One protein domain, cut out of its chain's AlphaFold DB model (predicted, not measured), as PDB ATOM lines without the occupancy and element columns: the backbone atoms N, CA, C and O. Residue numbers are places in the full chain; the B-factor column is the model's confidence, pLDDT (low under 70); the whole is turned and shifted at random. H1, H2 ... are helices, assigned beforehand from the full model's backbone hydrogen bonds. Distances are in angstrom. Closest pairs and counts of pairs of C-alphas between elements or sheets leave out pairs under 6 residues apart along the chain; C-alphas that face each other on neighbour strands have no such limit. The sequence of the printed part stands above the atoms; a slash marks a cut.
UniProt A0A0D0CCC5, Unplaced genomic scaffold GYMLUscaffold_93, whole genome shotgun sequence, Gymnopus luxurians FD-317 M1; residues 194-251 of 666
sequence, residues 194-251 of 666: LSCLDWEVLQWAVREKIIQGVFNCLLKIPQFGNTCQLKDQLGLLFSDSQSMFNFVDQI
ATOM      1  N   LEU A 194     171.774 112.071 135.963       70.88
ATOM      2  CA  LEU A 194     170.860 111.099 136.587       70.88
ATOM      3  C   LEU A 194     169.976 110.380 135.558       70.88
ATOM      4  O   LEU A 194     169.556 109.245 135.784       70.88
ATOM      5  N   SER A 195     169.665 111.040 134.441       74.50
ATOM      6  CA  SER A 195     168.825 110.502 133.372       74.50
ATOM      7  C   SER A 195     169.040 111.240 132.043       74.50
ATOM      8  O   SER A 195     169.686 112.287 131.994       74.50
ATOM      9  N   CYS A 196     168.439 110.726 130.963       74.00
ATOM     10  CA  CYS A 196     168.355 111.439 129.683       74.00
ATOM     11  C   CYS A 196     167.660 112.802 129.845       74.00
ATOM     12  O   CYS A 196     168.126 113.795 129.304       74.00
ATOM     13  N   LEU A 197     166.602 112.859 130.663       79.31
ATOM     14  CA  LEU A 197     165.813 114.065 130.924       79.31
ATOM     15  C   LEU A 197     166.605 115.127 131.708       79.31
ATOM     16  O   LEU A 197     166.498 116.315 131.417       79.31
ATOM     17  N   ASP A 198     167.438 114.702 132.659       77.62
ATOM     18  CA  ASP A 198     168.348 115.565 133.427       77.62
ATOM     19  C   ASP A 198     169.398 116.234 132.516       77.62
ATOM     20  O   ASP A 198     169.624 117.446 132.592       77.62
ATOM     21  N   TRP A 199     169.945 115.478 131.556       78.88
ATOM     22  CA  TRP A 199     170.791 116.031 130.494       78.88
ATOM     23  C   TRP A 199     170.023 116.925 129.517       78.88
ATOM     24  O   TRP A 199     170.503 118.005 129.188       78.88
ATOM     25  N   GLU A 200     168.847 116.511 129.042       79.31
ATOM     26  CA  GLU A 200     168.049 117.268 128.067       79.31
ATOM     27  C   GLU A 200     167.596 118.623 128.618       79.31
ATOM     28  O   GLU A 200     167.684 119.621 127.903       79.31
ATOM     29  N   VAL A 201     167.185 118.689 129.889       82.25
ATOM     30  CA  VAL A 201     166.796 119.944 130.554       82.25
ATOM     31  C   VAL A 201     167.994 120.887 130.704       82.25
ATOM     32  O   VAL A 201     167.859 122.073 130.390       82.25
ATOM     33  N   LEU A 202     169.170 120.386 131.108       79.56
ATOM     34  CA  LEU A 202     170.393 121.201 131.148       79.56
ATOM     35  C   LEU A 202     170.795 121.651 129.738       79.56
ATOM     36  O   LEU A 202     171.028 122.839 129.509       79.56
ATOM     37  N   GLN A 203     170.852 120.723 128.779       78.00
ATOM     38  CA  GLN A 203     171.248 121.004 127.401       78.00
ATOM     39  C   GLN A 203     170.328 122.054 126.779       78.00
ATOM     40  O   GLN A 203     170.829 122.987 126.158       78.00
ATOM     41  N   TRP A 204     169.010 121.943 126.966       82.81
ATOM     42  CA  TRP A 204     168.031 122.936 126.525       82.81
ATOM     43  C   TRP A 204     168.288 124.306 127.163       82.81
ATOM     44  O   TRP A 204     168.459 125.285 126.435       82.81
ATOM     45  N   ALA A 205     168.397 124.376 128.494       75.56
ATOM     46  CA  ALA A 205     168.595 125.638 129.208       75.56
ATOM     47  C   ALA A 205     169.872 126.371 128.757       75.56
ATOM     48  O   ALA A 205     169.856 127.576 128.496       75.56
ATOM     49  N   VAL A 206     170.962 125.619 128.590       71.00
ATOM     50  CA  VAL A 206     172.271 126.105 128.129       71.00
ATOM     51  C   VAL A 206     172.257 126.476 126.638       71.00
ATOM     52  O   VAL A 206     172.859 127.475 126.234       71.00
ATOM     53  N   ARG A 207     171.567 125.699 125.796       69.50
ATOM     54  CA  ARG A 207     171.491 125.902 124.340       69.50
ATOM     55  C   ARG A 207     170.674 127.136 123.972       69.50
ATOM     56  O   ARG A 207     171.153 127.935 123.166       69.50
ATOM     57  N   GLU A 208     169.495 127.274 124.573       74.62
ATOM     58  CA  GLU A 208     168.554 128.379 124.352       74.62
ATOM     59  C   GLU A 208     168.886 129.616 125.218       74.62
ATOM     60  O   GLU A 208     168.180 130.619 125.168       74.62
ATOM     61  N   LYS A 209     169.997 129.567 125.976       71.88
ATOM     62  CA  LYS A 209     170.527 130.653 126.823       71.88
ATOM     63  C   LYS A 209     169.507 131.192 127.833       71.88
ATOM     64  O   LYS A 209     169.369 132.405 128.002       71.88
ATOM     65  N   ILE A 210     168.784 130.299 128.502       76.75
ATOM     66  CA  ILE A 210     167.767 130.686 129.482       76.75
ATOM     67  C   ILE A 210     168.437 131.461 130.626       76.75
ATOM     68  O   ILE A 210     169.306 130.939 131.320       76.75
ATOM     69  N   ILE A 211     168.014 132.713 130.823       79.38
ATOM     70  CA  ILE A 211     168.513 133.595 131.888       79.38
ATOM     71  C   ILE A 211     168.344 132.888 133.238       79.38
ATOM     72  O   ILE A 211     167.245 132.418 133.544       79.38
ATOM     73  N   GLN A 212     169.391 132.863 134.072       77.94
ATOM     74  CA  GLN A 212     169.385 132.122 135.342       77.94
ATOM     75  C   GLN A 212     168.147 132.394 136.206       77.94
ATOM     76  O   GLN A 212     167.552 131.470 136.750       77.94
ATOM     77  N   GLY A 213     167.721 133.657 136.320       79.62
ATOM     78  CA  GLY A 213     166.517 134.028 137.068       79.62
ATOM     79  C   GLY A 213     165.253 133.316 136.568       79.62
ATOM     80  O   GLY A 213     164.461 132.840 137.376       79.62
ATOM     81  N   VAL A 214     165.105 133.166 135.248       83.38
ATOM     82  CA  VAL A 214     163.974 132.476 134.605       83.38
ATOM     83  C   VAL A 214     164.057 130.965 134.832       83.38
ATOM     84  O   VAL A 214     163.058 130.351 135.206       83.38
ATOM     85  N   PHE A 215     165.246 130.366 134.701       83.31
ATOM     86  CA  PHE A 215     165.458 128.941 134.991       83.31
ATOM     87  C   PHE A 215     165.203 128.617 136.473       83.31
ATOM     88  O   PHE A 215     164.502 127.662 136.809       83.31
ATOM     89  N   ASN A 216     165.662 129.490 137.374       85.00
ATOM     90  CA  ASN A 216     165.404 129.410 138.810       85.00
ATOM     91  C   ASN A 216     163.911 129.563 139.147       85.00
ATOM     92  O   ASN A 216     163.461 128.995 140.138       85.00
ATOM     93  N   CYS A 217     163.137 130.322 138.363       84.69
ATOM     94  CA  CYS A 217     161.681 130.392 138.506       84.69
ATOM     95  C   CYS A 217     160.997 129.102 138.032       84.69
ATOM     96  O   CYS A 217     160.133 128.598 138.747       84.69
ATOM     97  N   LEU A 218     161.416 128.535 136.892       84.38
ATOM     98  CA  LEU A 218     160.907 127.262 136.363       84.38
ATOM     99  C   LEU A 218     161.086 126.114 137.373       84.38
ATOM    100  O   LEU A 218     160.121 125.434 137.717       84.38
ATOM    101  N   LEU A 219     162.297 125.942 137.910       82.88
ATOM    102  CA  LEU A 219     162.615 124.871 138.866       82.88
ATOM    103  C   LEU A 219     161.883 125.012 140.216       82.88
ATOM    104  O   LEU A 219     161.697 124.021 140.925       82.88
ATOM    105  N   LYS A 220     161.425 126.226 140.556       83.06
ATOM    106  CA  LYS A 220     160.668 126.529 141.783       83.06
ATOM    107  C   LYS A 220     159.155 126.352 141.653       83.06
ATOM    108  O   LYS A 220     158.474 126.523 142.664       83.06
ATOM    109  N   ILE A 221     158.616 126.022 140.473       80.06
ATOM    110  CA  ILE A 221     157.168 125.828 140.297       80.06
ATOM    111  C   ILE A 221     156.678 124.701 141.235       80.06
ATOM    112  O   ILE A 221     157.165 123.569 141.131       80.06
ATOM    113  N   PRO A 222     155.736 124.983 142.158       68.94
ATOM    114  CA  PRO A 222     155.134 123.969 143.013       68.94
ATOM    115  C   PRO A 222     154.007 123.241 142.274       68.94
ATOM    116  O   PRO A 222     153.301 123.825 141.449       68.94
ATOM    117  N   GLN A 223     153.793 121.970 142.602       65.69
ATOM    118  CA  GLN A 223     152.664 121.209 142.063       65.69
ATOM    119  C   GLN A 223     151.322 121.643 142.676       65.69
ATOM    120  O   GLN A 223     151.253 122.081 143.828       65.69
ATOM    121  N   PHE A 224     150.233 121.408 141.934       53.62
ATOM    122  CA  PHE A 224     148.869 121.371 142.475       53.62
ATOM    123  C   PHE A 224     148.799 120.306 143.588       53.62
ATOM    124  O   PHE A 224     148.682 119.117 143.313       53.62
ATOM    125  N   GLY A 225     148.930 120.735 144.848       57.69
ATOM    126  CA  GLY A 225     149.063 119.841 146.007       57.69
ATOM    127  C   GLY A 225     150.103 120.272 147.050       57.69
ATOM    128  O   GLY A 225     150.095 119.734 148.152       57.69
ATOM    129  N   ASN A 226     150.952 121.268 146.755       56.88
ATOM    130  CA  ASN A 226     151.888 121.915 147.697       56.88
ATOM    131  C   ASN A 226     152.968 121.019 148.354       56.88
ATOM    132  O   ASN A 226     153.636 121.473 149.282       56.88
ATOM    133  N   THR A 227     153.179 119.779 147.899       57.00
ATOM    134  CA  THR A 227     154.086 118.811 148.556       57.00
ATOM    135  C   THR A 227     155.373 118.470 147.796       57.00
ATOM    136  O   THR A 227     156.288 117.922 148.407       57.00
ATOM    137  N   CYS A 228     155.487 118.800 146.505       60.06
ATOM    138  CA  CYS A 228     156.677 118.537 145.678       60.06
ATOM    139  C   CYS A 228     156.953 119.693 144.693       60.06
ATOM    140  O   CYS A 228     156.018 120.377 144.255       60.06
ATOM    141  N   GLN A 229     158.223 119.903 144.332       69.19
ATOM    142  CA  GLN A 229     158.665 120.875 143.321       69.19
ATOM    143  C   GLN A 229     158.763 120.215 141.934       69.19
ATOM    144  O   GLN A 229     158.840 118.991 141.818       69.19
ATOM    145  N   LEU A 230     158.789 121.018 140.865       74.06
ATOM    146  CA  LEU A 230     158.911 120.514 139.489       74.06
ATOM    147  C   LEU A 230     160.173 119.650 139.278       74.06
ATOM    148  O   LEU A 230     160.099 118.599 138.639       74.06
ATOM    149  N   LYS A 231     161.309 120.038 139.878       76.31
ATOM    150  CA  LYS A 231     162.575 119.277 139.818       76.31
ATOM    151  C   LYS A 231     162.426 117.824 140.307       76.31
ATOM    152  O   LYS A 231     163.078 116.935 139.769       76.31
ATOM    153  N   ASP A 232     161.558 117.589 141.299       76.31
ATOM    154  CA  ASP A 232     161.414 116.296 141.982       76.31
ATOM    155  C   ASP A 232     160.652 115.286 141.104       76.31
ATOM    156  O   ASP A 232     160.838 114.080 141.238       76.31
ATOM    157  N   GLN A 233     159.820 115.780 140.176       75.25
ATOM    158  CA  GLN A 233     159.174 114.974 139.130       75.25
ATOM    159  C   GLN A 233     160.069 114.765 137.904       75.25
ATOM    160  O   GLN A 233     159.997 113.710 137.280       75.25
ATOM    161  N   LEU A 234     160.903 115.751 137.560       79.00
ATOM    162  CA  LEU A 234     161.850 115.658 136.443       79.00
ATOM    163  C   LEU A 234     163.119 114.848 136.790       79.00
ATOM    164  O   LEU A 234     163.854 114.462 135.886       79.00
ATOM    165  N   GLY A 235     163.370 114.568 138.074       77.62
ATOM    166  CA  GLY A 235     164.497 113.745 138.531       77.62
ATOM    167  C   GLY A 235     165.867 114.407 138.346       77.62
ATOM    168  O   GLY A 235     166.839 113.715 138.045       77.62
ATOM    169  N   LEU A 236     165.927 115.737 138.471       82.31
ATOM    170  CA  LEU A 236     167.107 116.542 138.137       82.31
ATOM    171  C   LEU A 236     168.188 116.503 139.228       82.31
ATOM    172  O   LEU A 236     167.878 116.481 140.422       82.31
ATOM    173  N   LEU A 237     169.458 116.592 138.823       80.00
ATOM    174  CA  LEU A 237     170.611 116.713 139.730       80.00
ATOM    175  C   LEU A 237     170.682 118.064 140.462       80.00
ATOM    176  O   LEU A 237     171.326 118.167 141.507       80.00
ATOM    177  N   PHE A 238     170.059 119.104 139.908       80.19
ATOM    178  CA  PHE A 238     170.213 120.501 140.319       80.19
ATOM    179  C   PHE A 238     168.878 121.133 140.744       80.19
ATOM    180  O   PHE A 238     167.815 120.846 140.192       80.19
ATOM    181  N   SER A 239     168.927 122.025 141.736       81.81
ATOM    182  CA  SER A 239     167.764 122.771 142.249       81.81
ATOM    183  C   SER A 239     167.591 124.155 141.624       81.81
ATOM    184  O   SER A 239     166.539 124.777 141.778       81.81
ATOM    185  N   ASP A 240     168.632 124.643 140.956       82.38
ATOM    186  CA  ASP A 240     168.798 126.012 140.480       82.38
ATOM    187  C   ASP A 240     170.004 126.088 139.525       82.38
ATOM    188  O   ASP A 240     170.781 125.145 139.377       82.38
ATOM    189  N   SER A 241     170.176 127.242 138.886       80.81
ATOM    190  CA  SER A 241     171.277 127.521 137.958       80.81
ATOM    191  C   SER A 241     172.651 127.376 138.619       80.81
ATOM    192  O   SER A 241     173.571 126.855 138.000       80.81
ATOM    193  N   GLN A 242     172.800 127.779 139.886       79.12
ATOM    194  CA  GLN A 242     174.090 127.712 140.577       79.12
ATOM    195  C   GLN A 242     174.505 126.261 140.841       79.12
ATOM    196  O   GLN A 242     175.647 125.901 140.592       79.12
ATOM    197  N   SER A 243     173.589 125.410 141.307       81.31
ATOM    198  CA  SER A 243     173.839 123.974 141.479       81.31
ATOM    199  C   SER A 243     174.056 123.257 140.141       81.31
ATOM    200  O   SER A 243     174.902 122.366 140.076       81.31
ATOM    201  N   MET A 244     173.390 123.695 139.067       80.00
ATOM    202  CA  MET A 244     173.645 123.228 137.699       80.00
ATOM    203  C   MET A 244     175.075 123.566 137.236       80.00
ATOM    204  O   MET A 244     175.800 122.672 136.801       80.00
ATOM    205  N   PHE A 245     175.526 124.818 137.375       74.75
ATOM    206  CA  PHE A 245     176.895 125.210 137.010       74.75
ATOM    207  C   PHE A 245     177.947 124.581 137.933       74.75
ATOM    208  O   PHE A 245     178.913 124.013 137.436       74.75
ATOM    209  N   ASN A 246     177.707 124.529 139.247       74.00
ATOM    210  CA  ASN A 246     178.572 123.820 140.197       74.00
ATOM    211  C   ASN A 246     178.711 122.322 139.861       74.00
ATOM    212  O   ASN A 246     179.721 121.711 140.210       74.00
ATOM    213  N   PHE A 247     177.703 121.700 139.237       71.38
ATOM    214  CA  PHE A 247     177.796 120.328 138.735       71.38
ATOM    215  C   PHE A 247     178.637 120.245 137.450       71.38
ATOM    216  O   PHE A 247     179.505 119.380 137.351       71.38
ATOM    217  N   VAL A 248     178.453 121.174 136.505       69.56
ATOM    218  CA  VAL A 248     179.295 121.274 135.298       69.56
ATOM    219  C   VAL A 248     180.771 121.504 135.662       69.56
ATOM    220  O   VAL A 248     181.641 120.844 135.098       69.56
ATOM    221  N   ASP A 249     181.063 122.335 136.662       66.94
ATOM    222  CA  ASP A 249     182.425 122.591 137.158       66.94
ATOM    223  C   ASP A 249     183.054 121.387 137.891       66.94
ATOM    224  O   ASP A 249     184.276 121.316 138.046       66.94
ATOM    225  N   GLN A 250     182.246 120.410 138.322       64.94
ATOM    226  CA  GLN A 250     182.728 119.127 138.849       64.94
ATOM    227  C   GLN A 250     183.079 118.118 137.744       64.94
ATOM    228  O   GLN A 250     183.720 117.104 138.045       64.94
ATOM    229  N   ILE A 251     182.713 118.369 136.479       66.19
ATOM    230  CA  ILE A 251     183.087 117.499 135.357       66.19
ATOM    231  C   ILE A 251     184.620 117.531 135.207       66.19
ATOM    232  O   ILE A 251     185.200 118.597 134.979       66.19
TER     233      ILE A 251
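Overview. This is residues 194 to 251 of the 666 residues of an uncharacterized protein of Gymnopus luxurians FD-317 M1 (UniProt A0A0D0CCC5). H3 and H4 sit at opposite ends of H2, and the longest helix, H1, runs back beside H2. The link from H2 to H3 loops out to one end. The class is all helix: 58 printed residues with four named helices, H1 to H4 in order, and no named strand. The whole is compact, radius of gyration of the C-alphas 11.3 A, spans 35 by 23 by 17 A.

Arrangement. Start at H1, residues 196 to 207, close but not clearly touching H2, residues 212 to 219; C-alphas 205 and 215 are closest, 7.4 A. H2 only just touches H3, residues 230 to 234, and H4, residues 241 to 248, with 3 C-alpha pairs within 8 A each; closest are C-alphas 219 and 231, 5.7 A, and 212 and 241, 5.6 A. Every helix O i to N i+4 pair is within hydrogen-bond range.

Along the chain. Find C-alpha 196 at (168.355, 111.439, 129.683), where H1 begins, 15.7 A long; H4 ends at C-alpha 248, (179.295, 121.274, 135.298).

Size, cuts and confidence. The printed part has no cut; pLDDT is under 70 at residues 207, 222 to 229 and 248 to 251.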